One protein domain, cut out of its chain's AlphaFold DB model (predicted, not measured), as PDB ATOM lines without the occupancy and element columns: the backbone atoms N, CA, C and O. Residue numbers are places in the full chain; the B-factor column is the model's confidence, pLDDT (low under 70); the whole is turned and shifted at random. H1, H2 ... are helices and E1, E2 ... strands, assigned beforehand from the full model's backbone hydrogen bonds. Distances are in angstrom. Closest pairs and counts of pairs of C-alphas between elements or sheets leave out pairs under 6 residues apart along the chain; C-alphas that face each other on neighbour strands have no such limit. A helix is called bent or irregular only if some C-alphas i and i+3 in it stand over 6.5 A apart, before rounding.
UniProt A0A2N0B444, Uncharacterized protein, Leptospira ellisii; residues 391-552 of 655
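This is residues 391 to 552 of the 655 residues of an uncharacterized protein of Leptospira ellisii (UniProt A0A2N0B444). One six-stranded sheet curls back on itself into a small, nearly closed barrel, with E4 E3 E6 facing E2 E5 and E1 as the hinge; its edge strands E4 and E5 come within 5.2 A. The long helix H1 meets it only with its first half and reaches away to H2, and the small hairpin of E7 and E8 lies outside the barrel. The printed part has 162 residues, in the order E1 E2 H1 H2 E3 E4 H3 E5 E6 E7 E8. The class is mixed, helices and strands, with 69 residues, under half, in named elements. The whole is compact, with a radius of gyration of the C-alphas of 15.3 A and spans of 49 by 42 by 29 A.

The strongly twisted, antiparallel sheet runs E4, residues 491 to 493, E3, 472 to 475, E6, 529 to 534, E1, 408 to 416, E2, 421 to 426, and E5, 511 to 515. It is a folded sheet, bent into two leaves that face each other. E1 bends by 73 degrees at residue 411, and its pairing is staggered: residues 408 to 410 pair with E6 and 410 to 416 with E2. N and O pairs within hydrogen-bond range include N 414 and O 423 of the hairpin E1 and E2, 2.8 A, N 424 and O 512 of E2 and E5, 2.8 A, N 410 and O 529 of E1 and E6, 2.8 A, N 474 and O 532 of E3 and E6, 2.9 A, and N 473 and O 492 of the hairpin E3 and E4, 2.8 A. H1, residues 432 to 450, only grazes the sheet, with residues 432 to 440. With residues 444 to 448 alone it touches H2, residues 463 to 469, about perpendicular at 81 degrees; the closest C-alphas are those of Leu 444 and Tyr 469, 6.9 A. H2 is only just on the sheet, with 5 pairs of C-alphas within 10 A, and only grazes it. H3, residues 501 to 504, is on the sheet at a height of 8.2 A. E6 runs on into E7, residues 536 to 538, at 89 degrees; E7 and E8, residues 549 to 551, form an antiparallel hairpin, N 537 and O 550 being 2.8 A apart. In H1 and H2 every O i to N i+4 pair is within hydrogen-bond range; H3 is too short for one.

E1 is 21.3 A long from C-alpha 408 at (-5.066, -0.886, 112.298), E2 16.1 A, and E6 17.1 A. H1 is 27.4 A long, ending at C-alpha 450 at (4.828, -18.636, 132.785). E8 ends at C-alpha 551 at (-3.499, -21.188, 117.954).

The C-alphas of Asp 454 and Gly 482 are the farthest apart, 48.8 A. The printed part has no cut. The links H1 to H2, E3 to E4 and E5 to E6 are long. The mean pLDDT of the printed part is 80.7; 24 residues are under 70, among them 394 to 405 and 454 to 458.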
ATOM      1  N   LEU A 391     -10.307 -15.279 113.898       68.56
ATOM      2  CA  LEU A 391     -10.370 -14.457 115.107       68.56
ATOM      3  C   LEU A 391      -9.117 -13.579 115.201       68.56
ATOM      4  O   LEU A 391      -7.992 -14.073 115.336       68.56
ATOM      5  N   LYS A 392      -9.336 -12.268 115.143       73.06
ATOM      6  CA  LYS A 392      -8.300 -11.241 115.239       73.06
ATOM      7  C   LYS A 392      -8.300 -10.627 116.629       73.06
ATOM      8  O   LYS A 392      -9.299 -10.636 117.346       73.06
ATOM      9  N   TRP A 393      -7.176 -10.026 116.990       72.00
ATOM     10  CA  TRP A 393      -7.159  -9.034 118.050       72.00
ATOM     11  C   TRP A 393      -7.862  -7.771 117.573       72.00
ATOM     12  O   TRP A 393      -7.329  -7.011 116.769       72.00
ATOM     13  N   GLY A 394      -9.081  -7.593 118.071       63.72
ATOM     14  CA  GLY A 394      -9.893  -6.403 117.883       63.72
ATOM     15  C   GLY A 394     -10.043  -5.630 119.185       63.72
ATOM     16  O   GLY A 394      -9.838  -6.153 120.283       63.72
ATOM     17  N   ILE A 395     -10.416  -4.367 119.047       60.41
ATOM     18  CA  ILE A 395     -10.745  -3.481 120.159       60.41
ATOM     19  C   ILE A 395     -12.014  -2.707 119.801       60.41
ATOM     20  O   ILE A 395     -12.150  -2.186 118.691       60.41
ATOM     21  N   GLY A 396     -12.957  -2.668 120.737       54.28
ATOM     22  CA  GLY A 396     -14.069  -1.727 120.692       54.28
ATOM     23  C   GLY A 396     -13.603  -0.348 121.146       54.28
ATOM     24  O   GLY A 396     -12.633  -0.232 121.901       54.28
ATOM     25  N   ASP A 397     -14.289   0.695 120.686       49.06
ATOM     26  CA  ASP A 397     -14.150   2.024 121.274       49.06
ATOM     27  C   ASP A 397     -14.441   1.939 122.787       49.06
ATOM     28  O   ASP A 397     -15.562   1.576 123.154       49.06
ATOM     29  N   PRO A 398     -13.480   2.265 123.675       45.97
ATOM     30  CA  PRO A 398     -13.713   2.255 125.118       45.97
ATOM     31  C   PRO A 398     -14.803   3.244 125.563       45.97
ATOM     32  O   PRO A 398     -15.263   3.155 126.697       45.97
ATOM     33  N   TYR A 399     -15.224   4.168 124.692       48.00
ATOM     34  CA  TYR A 399     -16.284   5.143 124.944       48.00
ATOM     35  C   TYR A 399     -17.649   4.746 124.353       48.00
ATOM     36  O   TYR A 399     -18.600   5.519 124.451       48.00
ATOM     37  N   GLY A 400     -17.779   3.548 123.764       48.50
ATOM     38  CA  GLY A 400     -19.063   3.015 123.292       48.50
ATOM     39  C   GLY A 400     -19.669   3.727 122.072       48.50
ATOM     40  O   GLY A 400     -20.822   3.470 121.734       48.50
ATOM     41  N   GLY A 401     -18.913   4.590 121.385       50.78
ATOM     42  CA  GLY A 401     -19.357   5.420 120.257       50.78
ATOM     43  C   GLY A 401     -19.355   4.739 118.884       50.78
ATOM     44  O   GLY A 401     -19.728   5.363 117.896       50.78
ATOM     45  N   GLY A 402     -18.989   3.457 118.810       52.12
ATOM     46  CA  GLY A 402     -19.275   2.601 117.658       52.12
ATOM     47  C   GLY A 402     -18.328   2.758 116.468       52.12
ATOM     48  O   GLY A 402     -18.643   3.433 115.500       52.12
ATOM     49  N   THR A 403     -17.215   2.022 116.470       50.94
ATOM     50  CA  THR A 403     -16.730   1.253 115.306       50.94
ATOM     51  C   THR A 403     -15.741   0.211 115.830       50.94
ATOM     52  O   THR A 403     -14.725   0.566 116.424       50.94
ATOM     53  N   PHE A 404     -16.029  -1.078 115.651       59.03
ATOM     54  CA  PHE A 404     -15.066  -2.135 115.962       59.03
ATOM     55  C   PHE A 404     -13.928  -2.077 114.941       59.03
ATOM     56  O   PHE A 404     -14.173  -2.171 113.737       59.03
ATOM     57  N   ALA A 405     -12.693  -1.901 115.410       61.81
ATOM     58  CA  ALA A 405     -11.523  -1.895 114.543       61.81
ATOM     59  C   ALA A 405     -10.808  -3.249 114.634       61.81
ATOM     60  O   ALA A 405     -10.178  -3.569 115.642       61.81
ATOM     61  N   GLU A 406     -10.910  -4.038 113.566       71.25
ATOM     62  CA  GLU A 406     -10.138  -5.277 113.374       71.25
ATOM     63  C   GLU A 406      -8.893  -5.067 112.505       71.25
ATOM     64  O   GLU A 406      -8.079  -5.972 112.328       71.25
ATOM     65  N   SER A 407      -8.754  -3.870 111.936       85.44
ATOM     66  CA  SER A 407      -7.619  -3.458 111.123       85.44
ATOM     67  C   SER A 407      -7.083  -2.127 111.630       85.44
ATOM     68  O   SER A 407      -7.842  -1.204 111.927       85.44
ATOM     69  N   PHE A 408      -5.761  -2.022 111.705       87.94
ATOM     70  CA  PHE A 408      -5.066  -0.886 112.298       87.94
ATOM     71  C   PHE A 408      -4.252  -0.165 111.238       87.94
ATOM     72  O   PHE A 408      -3.429  -0.774 110.556       87.94
ATOM     73  N   GLN A 409      -4.489   1.137 111.090       91.56
ATOM     74  CA  GLN A 409      -3.793   1.938 110.091       91.56
ATOM     75  C   GLN A 409      -2.343   2.192 110.512       91.56
ATOM     76  O   GLN A 409      -2.087   2.624 111.638       91.56
ATOM     77  N   VAL A 410      -1.418   1.989 109.579       94.50
ATOM     78  CA  VAL A 410       0.016   2.255 109.713       94.50
ATOM     79  C   VAL A 410       0.346   3.589 109.046       94.50
ATOM     80  O   VAL A 410      -0.068   3.846 107.917       94.50
ATOM     81  N   THR A 411       1.105   4.434 109.740       94.12
ATOM     82  CA  THR A 411       1.525   5.764 109.273       94.12
ATOM     83  C   THR A 411       3.001   5.814 108.887       94.12
ATOM     84  O   THR A 411       3.358   6.510 107.941       94.12
ATOM     85  N   THR A 412       3.848   5.034 109.564       93.62
ATOM     86  CA  THR A 412       5.302   5.005 109.336       93.62
ATOM     87  C   THR A 412       5.831   3.575 109.430       93.62
ATOM     88  O   THR A 412       5.326   2.785 110.225       93.62
ATOM     89  N   ALA A 413       6.861   3.247 108.643       93.62
ATOM     90  CA  ALA A 413       7.594   1.987 108.734       93.62
ATOM     91  C   ALA A 413       9.109   2.231 108.645       93.62
ATOM     92  O   ALA A 413       9.592   2.774 107.649       93.62
ATOM     93  N   THR A 414       9.860   1.795 109.657       91.00
ATOM     94  CA  THR A 414      11.312   2.020 109.771       91.00
ATOM     95  C   THR A 414      12.051   0.695 109.927       91.00
ATOM     96  O   THR A 414      11.692  -0.116 110.773       91.00
ATOM     97  N   LYS A 415      13.094   0.451 109.126       90.38
ATOM     98  CA  LYS A 415      13.885  -0.793 109.179       90.38
ATOM     99  C   LYS A 415      14.939  -0.771 110.285       90.38
ATOM    100  O   LYS A 415      15.593   0.250 110.483       90.38
ATOM    101  N   TYR A 416      15.163  -1.925 110.912       87.69
ATOM    102  CA  TYR A 416      16.195  -2.149 111.928       87.69
ATOM    103  C   TYR A 416      16.893  -3.516 111.747       87.69
ATOM    104  O   TYR A 416      16.568  -4.291 110.841       87.69
ATOM    105  N   ASP A 417      17.919  -3.779 112.566       81.50
ATOM    106  CA  ASP A 417      18.597  -5.080 112.720       81.50
ATOM    107  C   ASP A 417      19.067  -5.720 111.400       81.50
ATOM    108  O   ASP A 417      18.699  -6.842 111.045       81.50
ATOM    109  N   SER A 418      19.894  -4.983 110.650       84.88
ATOM    110  CA  SER A 418      20.404  -5.387 109.326       84.88
ATOM    111  C   SER A 418      19.303  -5.682 108.297       84.88
ATOM    112  O   SER A 418      19.479  -6.521 107.418       84.88
ATOM    113  N   ASN A 419      18.177  -4.966 108.387       84.94
ATOM    114  CA  ASN A 419      16.991  -5.133 107.542       84.94
ATOM    115  C   ASN A 419      16.232  -6.451 107.772       84.94
ATOM    116  O   ASN A 419      15.577  -6.932 106.853       84.94
ATOM    117  N   ASN A 420      16.297  -7.022 108.980       87.25
ATOM    118  CA  ASN A 420      15.540  -8.228 109.351       87.25
ATOM    119  C   ASN A 420      14.290  -7.932 110.204       87.25
ATOM    120  O   ASN A 420      13.514  -8.847 110.508       87.25
ATOM    121  N   SER A 421      14.106  -6.680 110.620       90.81
ATOM    122  CA  SER A 421      12.948  -6.205 111.377       90.81
ATOM    123  C   SER A 421      12.495  -4.832 110.870       90.81
ATOM    124  O   SER A 421      13.270  -4.068 110.285       90.81
ATOM    125  N   VAL A 422      11.214  -4.534 111.060       93.19
ATOM    126  CA  VAL A 422      10.584  -3.253 110.732       93.19
ATOM    127  C   VAL A 422       9.759  -2.803 111.931       93.19
ATOM    128  O   VAL A 422       8.963  -3.565 112.462       93.19
ATOM    129  N   GLU A 423       9.936  -1.560 112.354       93.75
ATOM    130  CA  GLU A 423       9.063  -0.869 113.300       93.75
ATOM    131  C   GLU A 423       7.930  -0.202 112.518       93.75
ATOM    132  O   GLU A 423       8.192   0.628 111.648       93.75
ATOM    133  N   LEU A 424       6.687  -0.564 112.816       94.31
ATOM    134  CA  LEU A 424       5.485   0.054 112.272       94.31
ATOM    135  C   LEU A 424       4.886   0.997 113.320       94.31
ATOM    136  O   LEU A 424       4.683   0.603 114.469       94.31
ATOM    137  N   THR A 425       4.563   2.221 112.917       93.69
ATOM    138  CA  THR A 425       3.834   3.185 113.751       93.69
ATOM    139  C   THR A 425       2.365   3.176 113.361       93.69
ATOM    140  O   THR A 425       2.038   3.362 112.188       93.69
ATOM    141  N   LEU A 426       1.478   2.964 114.330       91.12
ATOM    142  CA  LEU A 426       0.031   3.013 114.129       91.12
ATOM    143  C   LEU A 426      -0.486   4.451 114.214       91.12
ATOM    144  O   LEU A 426       0.100   5.309 114.875       91.12
ATOM    145  N   THR A 427      -1.612   4.723 113.556       87.31
ATOM    146  CA  THR A 427      -2.245   6.046 113.609       87.31
ATOM    147  C   THR A 427      -2.666   6.418 115.032       87.31
ATOM    148  O   THR A 427      -3.261   5.613 115.744       87.31
ATOM    149  N   GLY A 428      -2.412   7.664 115.439       76.88
ATOM    150  CA  GLY A 428      -2.953   8.223 116.683       76.88
ATOM    151  C   GLY A 428      -4.420   8.640 116.585       76.88
ATOM    152  O   GLY A 428      -5.023   8.965 117.599       76.88
ATOM    153  N   ALA A 429      -5.002   8.620 115.379       75.56
ATOM    154  CA  ALA A 429      -6.383   9.042 115.150       75.56
ATOM    155  C   ALA A 429      -7.419   8.109 115.801       75.56
ATOM    156  O   ALA A 429      -8.533   8.545 116.075       75.56
ATOM    157  N   ASN A 430      -7.062   6.844 116.060       71.69
ATOM    158  CA  ASN A 430      -7.908   5.912 116.799       71.69
ATOM    159  C   ASN A 430      -7.353   5.725 118.226       71.69
ATOM    160  O   ASN A 430      -6.311   5.074 118.381       71.69
ATOM    161  N   PRO A 431      -8.027   6.244 119.272       66.19
ATOM    162  CA  PRO A 431      -7.557   6.135 120.655       66.19
ATOM    163  C   PRO A 431      -7.441   4.680 121.123       66.19
ATOM    164  O   PRO A 431      -6.634   4.373 122.005       66.19
ATOM    165  N   ALA A 432      -8.173   3.762 120.492       65.88
ATOM    166  CA  ALA A 432      -8.132   2.354 120.824       65.88
ATOM    167  C   ALA A 432      -6.740   1.734 120.539       65.88
ATOM    168  O   ALA A 432      -6.311   0.838 121.266       65.88
ATOM    169  N   ASN A 433      -5.945   2.266 119.600       73.69
ATOM    170  CA  ASN A 433      -4.609   1.734 119.276       73.69
ATOM    171  C   ASN A 433      -3.644   1.712 120.478       73.69
ATOM    172  O   ASN A 433      -2.819   0.806 120.599       73.69
ATOM    173  N   THR A 434      -3.767   2.664 121.407       71.69
ATOM    174  CA  THR A 434      -2.987   2.663 122.662       71.69
ATOM    175  C   THR A 434      -3.380   1.496 123.571       71.69
ATOM    176  O   THR A 434      -2.529   0.846 124.186       71.69
ATOM    177  N   SER A 435      -4.678   1.189 123.619       71.31
ATOM    178  CA  SER A 435      -5.242   0.087 124.395       71.31
ATOM    179  C   SER A 435      -4.865  -1.263 123.791       71.31
ATOM    180  O   SER A 435      -4.517  -2.171 124.540       71.31
ATOM    181  N   LEU A 436      -4.831  -1.379 122.457       75.56
ATOM    182  CA  LEU A 436      -4.313  -2.561 121.765       75.56
ATOM    183  C   LEU A 436      -2.902  -2.892 122.233       75.56
ATOM    184  O   LEU A 436      -2.675  -3.966 122.776       75.56
ATOM    185  N   LEU A 437      -1.966  -1.957 122.050       79.31
ATOM    186  CA  LEU A 437      -0.548  -2.163 122.349       79.31
ATOM    187  C   LEU A 437      -0.304  -2.418 123.838       79.31
ATOM    188  O   LEU A 437       0.548  -3.231 124.184       79.31
ATOM    189  N   SER A 438      -1.091  -1.783 124.710       76.44
ATOM    190  CA  SER A 438      -1.067  -2.065 126.150       76.44
ATOM    191  C   SER A 438      -1.509  -3.498 126.452       76.44
ATOM    192  O   SER A 438      -0.848  -4.185 127.224       76.44
ATOM    193  N   ASN A 439      -2.566  -3.987 125.799       72.75
ATOM    194  CA  ASN A 439      -3.026  -5.368 125.953       72.75
ATOM    195  C   ASN A 439      -2.007  -6.375 125.398       72.75
ATOM    196  O   ASN A 439      -1.760  -7.393 126.040       72.75
ATOM    197  N   ILE A 440      -1.369  -6.075 124.257       79.50
ATOM    198  CA  ILE A 440      -0.279  -6.900 123.710       79.50
ATOM    199  C   ILE A 440       0.855  -7.025 124.729       79.50
ATOM    200  O   ILE A 440       1.395  -8.112 124.930       79.50
ATOM    201  N   LEU A 441       1.218  -5.907 125.363       79.38
ATOM    202  CA  LEU A 441       2.312  -5.843 126.324       79.38
ATOM    203  C   LEU A 441       1.969  -6.584 127.620       79.38
ATOM    204  O   LEU A 441       2.819  -7.273 128.176       79.38
ATOM    205  N   GLU A 442       0.727  -6.479 128.091       74.56
ATOM    206  CA  GLU A 442       0.243  -7.249 129.238       74.56
ATOM    207  C   GLU A 442       0.237  -8.760 128.965       74.56
ATOM    208  O   GLU A 442       0.706  -9.517 129.812       74.56
ATOM    209  N   ASP A 443      -0.236  -9.200 127.795       75.75
ATOM    210  CA  ASP A 443      -0.230 -10.617 127.393       75.75
ATOM    211  C   ASP A 443       1.210 -11.153 127.254       75.75
ATOM    212  O   ASP A 443       1.518 -12.252 127.714       75.75
ATOM    213  N   LEU A 444       2.141 -10.339 126.744       79.69
ATOM    214  CA  LEU A 444       3.567 -10.679 126.696       79.69
ATOM    215  C   LEU A 444       4.185 -10.804 128.093       79.69
ATOM    216  O   LEU A 444       4.958 -11.728 128.347       79.69
ATOM    217  N   ASN A 445       3.854  -9.894 129.010       76.75
ATOM    218  CA  ASN A 445       4.327  -9.969 130.391       76.75
ATOM    219  C   ASN A 445       3.745 -11.187 131.115       76.75
ATOM    220  O   ASN A 445       4.457 -11.843 131.870       76.75
ATOM    221  N   TYR A 446       2.484 -11.527 130.848       73.06
ATOM    222  CA  TYR A 446       1.860 -12.739 131.365       73.06
ATOM    223  C   TYR A 446       2.576 -13.985 130.838       73.06
ATOM    224  O   TYR A 446       3.025 -14.809 131.630       73.06
ATOM    225  N   TYR A 447       2.809 -14.072 129.526       73.81
ATOM    226  CA  TYR A 447       3.625 -15.127 128.921       73.81
ATOM    227  C   TYR A 447       5.007 -15.239 129.588       73.81
ATOM    228  O   TYR A 447       5.452 -16.336 129.931       73.81
ATOM    229  N   ALA A 448       5.669 -14.107 129.841       76.00
ATOM    230  CA  ALA A 448       6.966 -14.057 130.511       76.00
ATOM    231  C   ALA A 448       6.936 -14.618 131.943       76.00
ATOM    232  O   ALA A 448       7.922 -15.212 132.381       76.00
ATOM    233  N   MET A 449       5.823 -14.460 132.666       71.81
ATOM    234  CA  MET A 449       5.626 -15.055 133.995       71.81
ATOM    235  C   MET A 449       5.534 -16.582 133.934       71.81
ATOM    236  O   MET A 449       6.108 -17.249 134.783       71.81
ATOM    237  N   PHE A 450       4.889 -17.168 132.920       67.69
ATOM    238  CA  PHE A 450       4.828 -18.636 132.785       67.69
ATOM    239  C   PHE A 450       6.137 -19.265 132.322       67.69
ATOM    240  O   PHE A 450       6.341 -20.464 132.501       67.69
ATOM    241  N   LYS A 451       7.019 -18.480 131.699       73.88
ATOM    242  CA  LYS A 451       8.361 -18.940 131.318       73.88
ATOM    243  C   LYS A 451       9.398 -18.740 132.418       73.88
ATOM    244  O   LYS A 451      10.553 -19.110 132.219       73.88
ATOM    245  N   SER A 452       9.019 -18.165 133.556       68.12
ATOM    246  CA  SER A 452       9.919 -18.062 134.691       68.12
ATOM    247  C   SER A 452      10.052 -19.393 135.419       68.12
ATOM    248  O   SER A 452       9.156 -20.234 135.417       68.12
ATOM    249  N   ASN A 453      11.191 -19.572 136.085       73.50
ATOM    250  CA  ASN A 453      11.462 -20.786 136.854       73.50
ATOM    251  C   ASN A 453      10.546 -20.922 138.084       73.50
ATOM    252  O   ASN A 453      10.375 -22.025 138.593       73.50
ATOM    253  N   ASP A 454       9.998 -19.808 138.581       60.50
ATOM    254  CA  ASP A 454       9.157 -19.745 139.779       60.50
ATOM    255  C   ASP A 454       7.653 -19.631 139.470       60.50
ATOM    256  O   ASP A 454       6.842 -19.704 140.392       60.50
ATOM    257  N   GLY A 455       7.276 -19.453 138.197       59.34
ATOM    258  CA  GLY A 455       5.898 -19.299 137.721       59.34
ATOM    259  C   GLY A 455       5.162 -18.060 138.247       59.34
ATOM    260  O   GLY A 455       3.943 -17.965 138.099       59.34
ATOM    261  N   ILE A 456       5.865 -17.142 138.919       52.22
ATOM    262  CA  ILE A 456       5.265 -16.014 139.647       52.22
ATOM    263  C   ILE A 456       5.917 -14.684 139.255       52.22
ATOM    264  O   ILE A 456       5.219 -13.673 139.171       52.22
ATOM    265  N   SER A 457       7.223 -14.662 138.996       64.50
ATOM    266  CA  SER A 457       7.948 -13.451 138.602       64.50
ATOM    267  C   SER A 457       8.115 -13.412 137.082       64.50
ATOM    268  O   SER A 457       8.571 -14.402 136.527       64.50
ATOM    269  N   PRO A 458       7.821 -12.310 136.368       66.00
ATOM    270  CA  PRO A 458       8.089 -12.246 134.933       66.00
ATOM    271  C   PRO A 458       9.583 -12.450 134.648       66.00
ATOM    272  O   PRO A 458      10.423 -11.745 135.213       66.00
ATOM    273  N   VAL A 459       9.939 -13.377 133.751       74.00
ATOM    274  CA  VAL A 459      11.286 -13.377 133.155       74.00
ATOM    275  C   VAL A 459      11.495 -12.059 132.413       74.00
ATOM    276  O   VAL A 459      10.582 -11.547 131.768       74.00
ATOM    277  N   SER A 460      12.704 -11.496 132.485       83.69
ATOM    278  CA  SER A 460      13.032 -10.277 131.744       83.69
ATOM    279  C   SER A 460      12.757 -10.466 130.251       83.69
ATOM    280  O   SER A 460      13.352 -11.333 129.606       83.69
ATOM    281  N   VAL A 461      11.866  -9.635 129.704       83.06
ATOM    282  CA  VAL A 461      11.519  -9.648 128.280       83.06
ATOM    283  C   VAL A 461      12.774  -9.340 127.461       83.06
ATOM    284  O   VAL A 461      13.383  -8.281 127.600       83.06
ATOM    285  N   ASN A 462      13.169 -10.284 126.610       85.94
ATOM    286  CA  ASN A 462      14.360 -10.214 125.766       85.94
ATOM    287  C   ASN A 462      14.065 -10.783 124.367       85.94
ATOM    288  O   ASN A 462      12.995 -11.354 124.144       85.94
ATOM    289  N   ALA A 463      15.016 -10.642 123.437       83.12
ATOM    290  CA  ALA A 463      14.864 -11.074 122.045       83.12
ATOM    291  C   ALA A 463      14.378 -12.523 121.903       83.12
ATOM    292  O   ALA A 463      13.410 -12.779 121.192       83.12
ATOM    293  N   SER A 464      14.973 -13.450 122.659       83.25
ATOM    294  CA  SER A 464      14.593 -14.865 122.628       83.25
ATOM    295  C   SER A 464      13.160 -15.096 123.112       83.25
ATOM    296  O   SER A 464      12.462 -15.954 122.572       83.25
ATOM    297  N   LEU A 465      12.715 -14.353 124.128       83.38
ATOM    298  CA  LEU A 465      11.368 -14.484 124.675       83.38
ATOM    299  C   LEU A 465      10.311 -13.964 123.690       83.38
ATOM    300  O   LEU A 465       9.329 -14.659 123.449       83.38
ATOM    301  N   ILE A 466      10.524 -12.791 123.081       84.25
ATOM    302  CA  ILE A 466       9.599 -12.234 122.074       84.25
ATOM    303  C   ILE A 466       9.552 -13.088 120.810       84.25
ATOM    304  O   ILE A 466       8.467 -13.323 120.282       84.25
ATOM    305  N   ASP A 467      10.693 -13.607 120.355       78.69
ATOM    306  CA  ASP A 467      10.727 -14.473 119.174       78.69
ATOM    307  C   ASP A 467       9.933 -15.773 119.413       78.69
ATOM    308  O   ASP A 467       9.369 -16.345 118.477       78.69
ATOM    309  N   THR A 468       9.832 -16.213 120.675       76.19
ATOM    310  CA  THR A 468       9.057 -17.399 121.082       76.19
ATOM    311  C   THR A 468       7.602 -17.071 121.448       76.19
ATOM    312  O   THR A 468       6.743 -17.947 121.350       76.19
ATOM    313  N   TYR A 469       7.302 -15.822 121.823       77.75
ATOM    314  CA  TYR A 469       5.959 -15.350 122.185       77.75
ATOM    315  C   TYR A 469       4.945 -15.578 121.059       77.75
ATOM    316  O   TYR A 469       3.807 -15.958 121.324       77.75
ATOM    317  N   GLY A 470       5.391 -15.425 119.806       69.56
ATOM    318  CA  GLY A 470       4.655 -15.885 118.635       69.56
ATOM    319  C   GLY A 470       3.285 -15.228 118.514       69.56
ATOM    320  O   GLY A 470       2.277 -15.890 118.719       69.56
ATOM    321  N   LEU A 471       3.277 -13.942 118.161       80.75
ATOM    322  CA  LEU A 471       2.099 -13.179 117.755       80.75
ATOM    323  C   LEU A 471       2.267 -12.762 116.291       80.75
ATOM    324  O   LEU A 471       3.346 -12.310 115.892       80.75
ATOM    325  N   VAL A 472       1.222 -12.951 115.486       87.00
ATOM    326  CA  VAL A 472       1.296 -12.831 114.025       87.00
ATOM    327  C   VAL A 472       0.620 -11.552 113.566       87.00
ATOM    328  O   VAL A 472      -0.513 -11.263 113.939       87.00
ATOM    329  N   VAL A 473       1.309 -10.805 112.713       91.56
ATOM    330  CA  VAL A 473       0.818  -9.587 112.073       91.56
ATOM    331  C   VAL A 473       0.675  -9.851 110.581       91.56
ATOM    332  O   VAL A 473       1.575 -10.412 109.959       91.56
ATOM    333  N   ARG A 474      -0.441  -9.441 109.983       92.19
ATOM    334  CA  ARG A 474      -0.686  -9.554 108.541       92.19
ATOM    335  C   ARG A 474      -0.870  -8.170 107.936       92.19
ATOM    336  O   ARG A 474      -1.633  -7.370 108.469       92.19
ATOM    337  N   ALA A 475      -0.211  -7.901 106.813       94.38
ATOM    338  CA  ALA A 475      -0.485  -6.711 106.013       94.38
ATOM    339  C   ALA A 475      -1.811  -6.889 105.255       94.38
ATOM    340  O   ALA A 475      -1.965  -7.852 104.506       94.38
ATOM    341  N   VAL A 476      -2.769  -5.983 105.442       93.75
ATOM    342  CA  VAL A 476      -4.053  -5.976 104.714       93.75
ATOM    343  C   VAL A 476      -3.901  -5.264 103.376       93.75
ATOM    344  O   VAL A 476      -4.401  -5.733 102.359       93.75
ATOM    345  N   SER A 477      -3.165  -4.155 103.373       95.12
ATOM    346  CA  SER A 477      -2.779  -3.409 102.177       95.12
ATOM    347  C   SER A 477      -1.258  -3.268 102.103       95.12
ATOM    348  O   SER A 477      -0.553  -3.523 103.082       95.12
ATOM    349  N   ASP A 478      -0.750  -2.890 100.927       94.56
ATOM    350  CA  ASP A 478       0.680  -2.657 100.722       94.56
ATOM    351  C   ASP A 478       1.194  -1.595 101.713       94.56
ATOM    352  O   ASP A 478       0.678  -0.476 101.782       94.56
ATOM    353  N   ILE A 479       2.229  -1.942 102.481       95.31
ATOM    354  CA  ILE A 479       2.901  -1.012 103.393       95.31
ATOM    355  C   ILE A 479       4.126  -0.455 102.676       95.31
ATOM    356  O   ILE A 479       5.142  -1.142 102.519       95.31
ATOM    357  N   GLY A 480       4.012   0.802 102.254       93.31
ATOM    358  CA  GLY A 480       5.040   1.502 101.495       93.31
ATOM    359  C   GLY A 480       4.884   1.340  99.981       93.31
ATOM    360  O   GLY A 480       3.855   0.883  99.487       93.31
ATOM    361  N   ASN A 481       5.911   1.721  99.223       91.81
ATOM    362  CA  ASN A 481       5.916   1.661  97.763       91.81
ATOM    363  C   ASN A 481       7.263   1.158  97.207       91.81
ATOM    364  O   ASN A 481       8.277   1.099  97.897       91.81
ATOM    365  N   GLY A 482       7.272   0.738  95.939       87.50
ATOM    366  CA  GLY A 482       8.480   0.226  95.284       87.50
ATOM    367  C   GLY A 482       8.858  -1.207  95.682       87.50
ATOM    368  O   GLY A 482       8.008  -2.003  96.084       87.50
ATOM    369  N   ALA A 483      10.135  -1.563  95.501       87.81
ATOM    370  CA  ALA A 483      10.629  -2.942  95.612       87.81
ATOM    371  C   ALA A 483      10.857  -3.432  97.054       87.81
ATOM    372  O   ALA A 483      11.020  -4.630  97.263       87.81
ATOM    373  N   GLY A 484      10.898  -2.529  98.040       89.75
ATOM    374  CA  GLY A 484      11.039  -2.881  99.457       89.75
ATOM    375  C   GLY A 484       9.723  -2.907 100.231       89.75
ATOM    376  O   GLY A 484       9.747  -3.220 101.421       89.75
ATOM    377  N   ARG A 485       8.588  -2.593  99.592       93.38
ATOM    378  CA  ARG A 485       7.274  -2.572 100.248       93.38
ATOM    379  C   ARG A 485       6.923  -3.927 100.866       93.38
ATOM    380  O   ARG A 485       7.282  -4.975 100.328       93.38
ATOM    381  N   ILE A 486       6.183  -3.906 101.970       94.44
ATOM    382  CA  ILE A 486       5.570  -5.123 102.515       94.44
ATOM    383  C   ILE A 486       4.269  -5.330 101.747       94.44
ATOM    384  O   ILE A 486       3.354  -4.520 101.854       94.44
ATOM    385  N   VAL A 487       4.218  -6.387 100.941       93.31
ATOM    386  CA  VAL A 487       3.084  -6.658 100.049       93.31
ATOM    387  C   VAL A 487       1.855  -7.067 100.864       93.31
ATOM    388  O   VAL A 487       1.980  -7.807 101.845       93.31
ATOM    389  N   ALA A 488       0.672  -6.625 100.448       94.44
ATOM    390  CA  ALA A 488      -0.606  -7.060 100.995       94.44
ATOM    391  C   ALA A 488      -0.690  -8.595 101.069       94.44
ATOM    392  O   ALA A 488      -0.258  -9.318 100.172       94.44
ATOM    393  N   GLY A 489      -1.227  -9.106 102.172       91.06
ATOM    394  CA  GLY A 489      -1.285 -10.531 102.487       91.06
ATOM    395  C   GLY A 489      -0.023 -11.101 103.142       91.06
ATOM    396  O   GLY A 489      -0.084 -12.227 103.634       91.06
ATOM    397  N   SER A 490       1.086 -10.353 103.208       91.94
ATOM    398  CA  SER A 490       2.316 -10.818 103.866       91.94
ATOM    399  C   SER A 490       2.109 -11.012 105.366       91.94
ATOM    400  O   SER A 490       1.590 -10.127 106.053       91.94
ATOM    401  N   TYR A 491       2.573 -12.149 105.878       91.31
ATOM    402  CA  TYR A 491       2.605 -12.438 107.305       91.31
ATOM    403  C   TYR A 491       3.965 -12.098 107.906       91.31
ATOM    404  O   TYR A 491       5.011 -12.332 107.300       91.31
ATOM    405  N   MET A 492       3.939 -11.574 109.122       92.19
ATOM    406  CA  MET A 492       5.089 -11.145 109.902       92.19
ATOM    407  C   MET A 492       4.895 -11.594 111.352       92.19
ATOM    408  O   MET A 492       3.774 -11.802 111.809       92.19
ATOM    409  N   LEU A 493       5.984 -11.754 112.092       89.19
ATOM    410  CA  LEU A 493       5.962 -12.071 113.520       89.19
ATOM    411  C   LEU A 493       6.312 -10.829 114.313       89.19
ATOM    412  O   LEU A 493       7.135 -10.045 113.845       89.19
ATOM    413  N   LEU A 494       5.776 -10.691 115.521       88.88
ATOM    414  CA  LEU A 494       6.328  -9.741 116.481       88.88
ATOM    415  C   LEU A 494       7.822 -10.038 116.675       88.88
ATOM    416  O   LEU A 494       8.203 -11.186 116.905       88.88
ATOM    417  N   LYS A 495       8.665  -9.016 116.543       89.12
ATOM    418  CA  LYS A 495      10.118  -9.157 116.636       89.12
ATOM    419  C   LYS A 495      10.725  -7.932 117.284       89.12
ATOM    420  O   LYS A 495      10.293  -6.817 117.002       89.12
ATOM    421  N   PHE A 496      11.760  -8.143 118.095       88.56
ATOM    422  CA  PHE A 496      12.531  -7.033 118.633       88.56
ATOM    423  C   PHE A 496      13.070  -6.152 117.503       88.56
ATOM    424  O   PHE A 496      13.726  -6.647 116.587       88.56
ATOM    425  N   THR A 497      12.797  -4.856 117.589       86.62
ATOM    426  CA  THR A 497      13.372  -3.820 116.735       86.62
ATOM    427  C   THR A 497      14.391  -3.036 117.543       86.62
ATOM    428  O   THR A 497      14.103  -2.535 118.637       86.62
ATOM    429  N   ASN A 498      15.608  -2.926 117.010       85.19
ATOM    430  CA  ASN A 498      16.666  -2.103 117.600       85.19
ATOM    431  C   ASN A 498      16.972  -2.476 119.069       85.19
ATOM    432  O   ASN A 498      17.157  -1.608 119.925       85.19
ATOM    433  N   GLY A 499      16.924  -3.777 119.382       81.44
ATOM    434  CA  GLY A 499      17.297  -4.349 120.681       81.44
ATOM    435  C   GLY A 499      16.484  -3.904 121.907       81.44
ATOM    436  O   GLY A 499      16.867  -4.249 123.022       81.44
ATOM    437  N   SER A 500      15.383  -3.157 121.751       83.31
ATOM    438  CA  SER A 500      14.631  -2.586 122.878       83.31
ATOM    439  C   SER A 500      13.126  -2.809 122.772       83.31
ATOM    440  O   SER A 500      12.519  -2.589 121.723       83.31
ATOM    441  N   ILE A 501      12.501  -3.155 123.903       83.75
ATOM    442  CA  ILE A 501      11.048  -3.330 123.993       83.75
ATOM    443  C   ILE A 501      10.316  -2.012 123.723       83.75
ATOM    444  O   ILE A 501       9.255  -2.019 123.121       83.75
ATOM    445  N   VAL A 502      10.923  -0.870 124.054       82.38
ATOM    446  CA  VAL A 502      10.349   0.472 123.834       82.38
ATOM    447  C   VAL A 502      10.263   0.828 122.343       82.38
ATOM    448  O   VAL A 502       9.425   1.631 121.943       82.38
ATOM    449  N   ASN A 503      11.109   0.227 121.506       81.06
ATOM    450  CA  ASN A 503      11.043   0.381 120.049       81.06
ATOM    451  C   ASN A 503      10.202  -0.729 119.397       81.06
ATOM    452  O   ASN A 503       9.710  -0.575 118.284       81.06
ATOM    453  N   THR A 504      10.008  -1.840 120.109       85.38
ATOM    454  CA  THR A 504       9.281  -3.019 119.624       85.38
ATOM    455  C   THR A 504       7.795  -2.970 119.941       85.38
ATOM    456  O   THR A 504       6.978  -3.409 119.147       85.38
ATOM    457  N   LEU A 505       7.419  -2.495 121.120       88.62
ATOM    458  CA  LEU A 505       6.042  -2.493 121.576       88.62
ATOM    459  C   LEU A 505       5.859  -1.378 122.600       88.62
ATOM    460  O   LEU A 505       6.122  -1.549 123.790       88.62
ATOM    461  N   ASN A 506       5.430  -0.214 122.120       87.06
ATOM    462  CA  ASN A 506       5.279   0.969 122.959       87.06
ATOM    463  C   ASN A 506       3.895   1.596 122.778       87.06
ATOM    464  O   ASN A 506       3.637   2.209 121.736       87.06
ATOM    465  N   PRO A 507       3.025   1.483 123.799       84.38
ATOM    466  CA  PRO A 507       1.688   2.061 123.767       84.38
ATOM    467  C   PRO A 507       1.668   3.586 123.639       84.38
ATOM    468  O   PRO A 507       0.753   4.123 123.026       84.38
ATOM    469  N   SER A 508       2.668   4.293 124.175       86.25
ATOM    470  CA  SER A 508       2.722   5.761 124.148       86.25
ATOM    471  C   SER A 508       3.107   6.310 122.778       86.25
ATOM    472  O   SER A 508       2.612   7.357 122.375       86.25
ATOM    473  N   SER A 509       3.986   5.616 122.053       85.38
ATOM    474  CA  SER A 509       4.424   6.024 120.710       85.38
ATOM    475  C   SER A 509       3.748   5.245 119.582       85.38
ATOM    476  O   SER A 509       4.116   5.418 118.424       85.38
ATOM    477  N   LEU A 510       2.800   4.367 119.916       89.81
ATOM    478  CA  LEU A 510       2.037   3.547 118.979       89.81
ATOM    479  C   LEU A 510       2.890   2.649 118.068       89.81
ATOM    480  O   LEU A 510       2.584   2.479 116.889       89.81
ATOM    481  N   LYS A 511       3.971   2.080 118.607       91.00
ATOM    482  CA  LYS A 511       4.944   1.293 117.835       91.00
ATOM    483  C   LYS A 511       4.737  -0.206 117.998       91.00
ATOM    484  O   LYS A 511       4.553  -0.672 119.125       91.00
ATOM    485  N   ILE A 512       4.852  -0.938 116.890       92.12
ATOM    486  CA  ILE A 512       4.915  -2.401 116.838       92.12
ATOM    487  C   ILE A 512       6.067  -2.867 115.931       92.12
ATOM    488  O   ILE A 512       6.159  -2.487 114.767       92.12
ATOM    489  N   GLY A 513       6.963  -3.688 116.467       92.50
ATOM    490  CA  GLY A 513       8.117  -4.256 115.780       92.50
ATOM    491  C   GLY A 513       7.783  -5.614 115.185       92.50
ATOM    492  O   GLY A 513       7.281  -6.500 115.878       92.50
ATOM    493  N   VAL A 514       8.059  -5.791 113.897       93.31
ATOM    494  CA  VAL A 514       7.722  -7.003 113.151       93.31
ATOM    495  C   VAL A 514       8.912  -7.544 112.366       93.31
ATOM    496  O   VAL A 514       9.811  -6.809 111.959       93.31
ATOM    497  N   SER A 515       8.937  -8.853 112.137       90.62
ATOM    498  CA  SER A 515       9.929  -9.511 111.292       90.62
ATOM    499  C   SER A 515       9.791  -9.067 109.840       90.62
ATOM    500  O   SER A 515       8.673  -8.948 109.341       90.62
ATOM    501  N   TYR A 516      10.906  -8.945 109.130       91.50
ATOM    502  CA  TYR A 516      10.902  -8.547 107.729       91.50
ATOM    503  C   TYR A 516      11.921  -9.348 106.915       91.50
ATOM    504  O   TYR A 516      13.032  -9.603 107.373       91.50
ATOM    505  N   SER A 517      11.526  -9.752 105.706       83.94
ATOM    506  CA  SER A 517      12.329 -10.586 104.798       83.94
ATOM    507  C   SER A 517      12.572  -9.950 103.421       83.94
ATOM    508  O   SER A 517      13.201 -10.570 102.569       83.94
ATOM    509  N   GLY A 518      12.115  -8.715 103.182       78.12
ATOM    510  CA  GLY A 518      12.196  -8.046 101.871       78.12
ATOM    511  C   GLY A 518      13.556  -7.415 101.521       78.12
ATOM    512  O   GLY A 518      13.648  -6.626 100.581       78.12
ATOM    513  N   GLY A 519      14.622  -7.733 102.263       82.94
ATOM    514  CA  GLY A 519      15.996  -7.324 101.945       82.94
ATOM    515  C   GLY A 519      16.298  -5.828 102.140       82.94
ATOM    516  O   GLY A 519      15.706  -5.153 102.981       82.94
ATOM    517  N   ALA A 520      17.261  -5.293 101.382       86.75
ATOM    518  CA  ALA A 520      17.834  -3.958 101.621       86.75
ATOM    519  C   ALA A 520      17.037  -2.775 101.026       86.75
ATOM    520  O   ALA A 520      17.255  -1.636 101.428       86.75
ATOM    521  N   ASN A 521      16.106  -3.015 100.096       89.62
ATOM    522  CA  ASN A 521      15.353  -1.951  99.410       89.62
ATOM    523  C   ASN A 521      14.519  -1.110 100.391       89.62
ATOM    524  O   ASN A 521      13.896  -1.675 101.279       89.62
ATOM    525  N   ALA A 522      14.437   0.213 100.245       89.12
ATOM    526  CA  ALA A 522      13.623   1.040 101.148       89.12
ATOM    527  C   ALA A 522      12.126   0.646 101.121       89.12
ATOM    528  O   ALA A 522      11.612   0.279 100.064       89.12
ATOM    529  N   ILE A 523      11.429   0.739 102.268       91.12
ATOM    530  CA  ILE A 523       9.973   0.475 102.353       91.12
ATOM    531  C   ILE A 523       9.186   1.476 101.493       91.12
ATOM    532  O   ILE A 523       8.176   1.109 100.903       91.12
ATOM    533  N   GLY A 524       9.666   2.720 101.390       89.25
ATOM    534  CA  GLY A 524       9.028   3.772 100.603       89.25
ATOM    535  C   GLY A 524       7.934   4.532 101.361       89.25
ATOM    536  O   GLY A 524       7.781   4.381 102.573       89.25
ATOM    537  N   THR A 525       7.190   5.385 100.656       91.94
ATOM    538  CA  THR A 525       6.156   6.249 101.255       91.94
ATOM    539  C   THR A 525       4.877   5.466 101.540       91.94
ATOM    540  O   THR A 525       4.390   4.738 100.677       91.94
ATOM    541  N   ILE A 526       4.299   5.663 102.726       94.06
ATOM    542  CA  ILE A 526       3.025   5.059 103.131       94.06
ATOM    543  C   ILE A 526       1.886   6.051 102.877       94.06
ATOM    544  O   ILE A 526       1.923   7.170 103.382       94.06
ATOM    545  N   SER A 527       0.880   5.649 102.096       83.56
ATOM    546  CA  SER A 527      -0.320   6.455 101.812       83.56
ATOM    547  C   SER A 527      -1.568   5.928 102.529       83.56
ATOM    548  O   SER A 527      -2.286   6.700 103.156       83.56
ATOM    549  N   SER A 528      -1.822   4.616 102.462       86.88
ATOM    550  CA  SER A 528      -2.946   3.944 103.125       86.88
ATOM    551  C   SER A 528      -2.607   2.474 103.397       86.88
ATOM    552  O   SER A 528      -2.845   1.587 102.575       86.88
ATOM    553  N   ALA A 529      -1.988   2.224 104.550       94.06
ATOM    554  CA  ALA A 529      -1.543   0.902 104.975       94.06
ATOM    555  C   ALA A 529      -2.348   0.424 106.186       94.06
ATOM    556  O   ALA A 529      -2.520   1.184 107.137       94.06
ATOM    557  N   PHE A 530      -2.794  -0.831 106.179       93.38
ATOM    558  CA  PHE A 530      -3.510  -1.449 107.295       93.38
ATOM    559  C   PHE A 530      -2.899  -2.796 107.664       93.38
ATOM    560  O   PHE A 530      -2.437  -3.538 106.793       93.38
ATOM    561  N   ILE A 531      -2.929  -3.122 108.953       93.06
ATOM    562  CA  ILE A 531      -2.516  -4.423 109.481       93.06
ATOM    563  C   ILE A 531      -3.621  -5.075 110.305       93.06
ATOM    564  O   ILE A 531      -4.438  -4.396 110.921       93.06
ATOM    565  N   GLU A 532      -3.590  -6.398 110.360       89.69
ATOM    566  CA  GLU A 532      -4.376  -7.231 111.270       89.69
ATOM    567  C   GLU A 532      -3.435  -7.981 112.209       89.69
ATOM    568  O   GLU A 532      -2.314  -8.332 111.829       89.69
ATOM    569  N   ILE A 533      -3.902  -8.264 113.422       86.06
ATOM    570  CA  ILE A 533      -3.131  -8.987 114.432       86.06
ATOM    571  C   ILE A 533      -3.881 -10.252 114.821       86.06
ATOM    572  O   ILE A 533      -5.068 -10.208 115.137       86.06
ATOM    573  N   TYR A 534      -3.172 -11.374 114.829       80.56
ATOM    574  CA  TYR A 534      -3.711 -12.686 115.146       80.56
ATOM    575  C   TYR A 534      -2.989 -13.288 116.360       80.56
ATOM    576  O   TYR A 534      -1.752 -13.267 116.411       80.56
ATOM    577  N   PRO A 535      -3.721 -13.889 117.318       77.06
ATOM    578  CA  PRO A 535      -3.156 -14.507 118.519       77.06
ATOM    579  C   PRO A 535      -2.553 -15.898 118.233       77.06
ATOM    580  O   PRO A 535      -2.726 -16.836 119.013       77.06
ATOM    581  N   TYR A 536      -1.862 -16.051 117.102       77.50
ATOM    582  CA  TYR A 536      -1.322 -17.319 116.611       77.50
ATOM    583  C   TYR A 536       0.186 -17.394 116.799       77.50
ATOM    584  O   TYR A 536       0.878 -16.422 116.528       77.50
ATOM    585  N   ARG A 537       0.699 -18.583 117.124       78.19
ATOM    586  CA  ARG A 537       2.135 -18.900 117.118       78.19
ATOM    587  C   ARG A 537       2.568 -19.534 115.805       78.19
ATOM    588  O   ARG A 537       1.791 -20.189 115.114       78.19
ATOM    589  N   ARG A 538       3.860 -19.420 115.511       79.31
ATOM    590  CA  ARG A 538       4.521 -20.043 114.360       79.31
ATOM    591  C   ARG A 538       4.803 -21.539 114.565       79.31
ATOM    592  O   ARG A 538       5.092 -21.976 115.677       79.31
ATOM    593  N   LEU A 539       4.775 -22.304 113.471       73.56
ATOM    594  CA  LEU A 539       5.025 -23.752 113.428       73.56
ATOM    595  C   LEU A 539       6.313 -24.166 112.722       73.56
ATOM    596  O   LEU A 539       6.951 -25.131 113.130       73.56
ATOM    597  N   VAL A 540       6.656 -23.484 111.631       71.88
ATOM    598  CA  VAL A 540       7.696 -23.923 110.690       71.88
ATOM    599  C   VAL A 540       8.752 -22.848 110.514       71.88
ATOM    600  O   VAL A 540       8.419 -21.668 110.427       71.88
ATOM    601  N   SER A 541      10.025 -23.225 110.427       69.69
ATOM    602  CA  SER A 541      11.091 -22.307 110.002       69.69
ATOM    603  C   SER A 541      10.954 -21.981 108.498       69.69
ATOM    604  O   SER A 541      10.431 -22.800 107.750       69.69
ATOM    605  N   GLY A 542      11.374 -20.793 108.043       73.31
ATOM    606  CA  GLY A 542      11.233 -20.335 106.645       73.31
ATOM    607  C   GLY A 542      10.160 -19.267 106.358       73.31
ATOM    608  O   GLY A 542       9.844 -18.437 107.214       73.31
ATOM    609  N   ALA A 543       9.658 -19.236 105.120       79.19
ATOM    610  CA  ALA A 543       8.676 -18.250 104.662       79.19
ATOM    611  C   ALA A 543       7.316 -18.442 105.351       79.19
ATOM    612  O   ALA A 543       6.885 -19.566 105.598       79.19
ATOM    613  N   LEU A 544       6.657 -17.331 105.672       85.06
ATOM    614  CA  LEU A 544       5.404 -17.326 106.417       85.06
ATOM    615  C   LEU A 544       4.204 -17.366 105.466       85.06
ATOM    616  O   LEU A 544       4.112 -16.560 104.542       85.06
ATOM    617  N   SER A 545       3.277 -18.285 105.718       81.81
ATOM    618  CA  SER A 545       2.019 -18.441 104.981       81.81
ATOM    619  C   SER A 545       0.886 -18.843 105.928       81.81
ATOM    620  O   SER A 545       1.115 -19.072 107.114       81.81
ATOM    621  N   THR A 546      -0.334 -18.989 105.413       72.44
ATOM    622  CA  THR A 546      -1.511 -19.418 106.191       72.44
ATOM    623  C   THR A 546      -1.333 -20.776 106.884       72.44
ATOM    624  O   THR A 546      -1.941 -21.013 107.924       72.44
ATOM    625  N   THR A 547      -0.462 -21.647 106.360       72.44
ATOM    626  CA  THR A 547      -0.135 -22.971 106.933       72.44
ATOM    627  C   THR A 547       0.961 -22.917 108.002       72.44
ATOM    628  O   THR A 547       1.291 -23.920 108.631       72.44
ATOM    629  N   SER A 548       1.580 -21.752 108.208       78.75
ATOM    630  CA  SER A 548       2.732 -21.607 109.100       78.75
ATOM    631  C   SER A 548       2.350 -21.362 110.559       78.75
ATOM    632  O   SER A 548       3.254 -21.204 111.386       78.75
ATOM    633  N   PHE A 549       1.055 -21.314 110.886       78.69
ATOM    634  CA  PHE A 549       0.551 -20.811 112.163       78.69
ATOM    635  C   PHE A 549      -0.471 -21.738 112.824       78.69
ATOM    636  O   PHE A 549      -1.261 -22.394 112.153       78.69
ATOM    637  N   ARG A 550      -0.480 -21.740 114.159       75.75
ATOM    638  CA  ARG A 550      -1.498 -22.384 115.005       75.75
ATOM    639  C   ARG A 550      -1.940 -21.456 116.112       75.75
ATOM    640  O   ARG A 550      -1.208 -20.545 116.503       75.75
ATOM    641  N   TRP A 551      -3.090 -21.767 116.685       72.00
ATOM    642  CA  TRP A 551      -3.499 -21.188 117.954       72.00
ATOM    643  C   TRP A 551      -2.430 -21.362 119.034       72.00
ATOM    644  O   TRP A 551      -1.775 -22.406 119.142       72.00
ATOM    645  N   ARG A 552      -2.222 -20.298 119.813       70.19
ATOM    646  CA  ARG A 552      -1.352 -20.346 120.986       70.19
ATOM    647  C   ARG A 552      -1.984 -21.232 122.078       70.19
ATOM    648  O   ARG A 552      -3.207 -21.246 122.211       70.19
TER     649      ARG A 552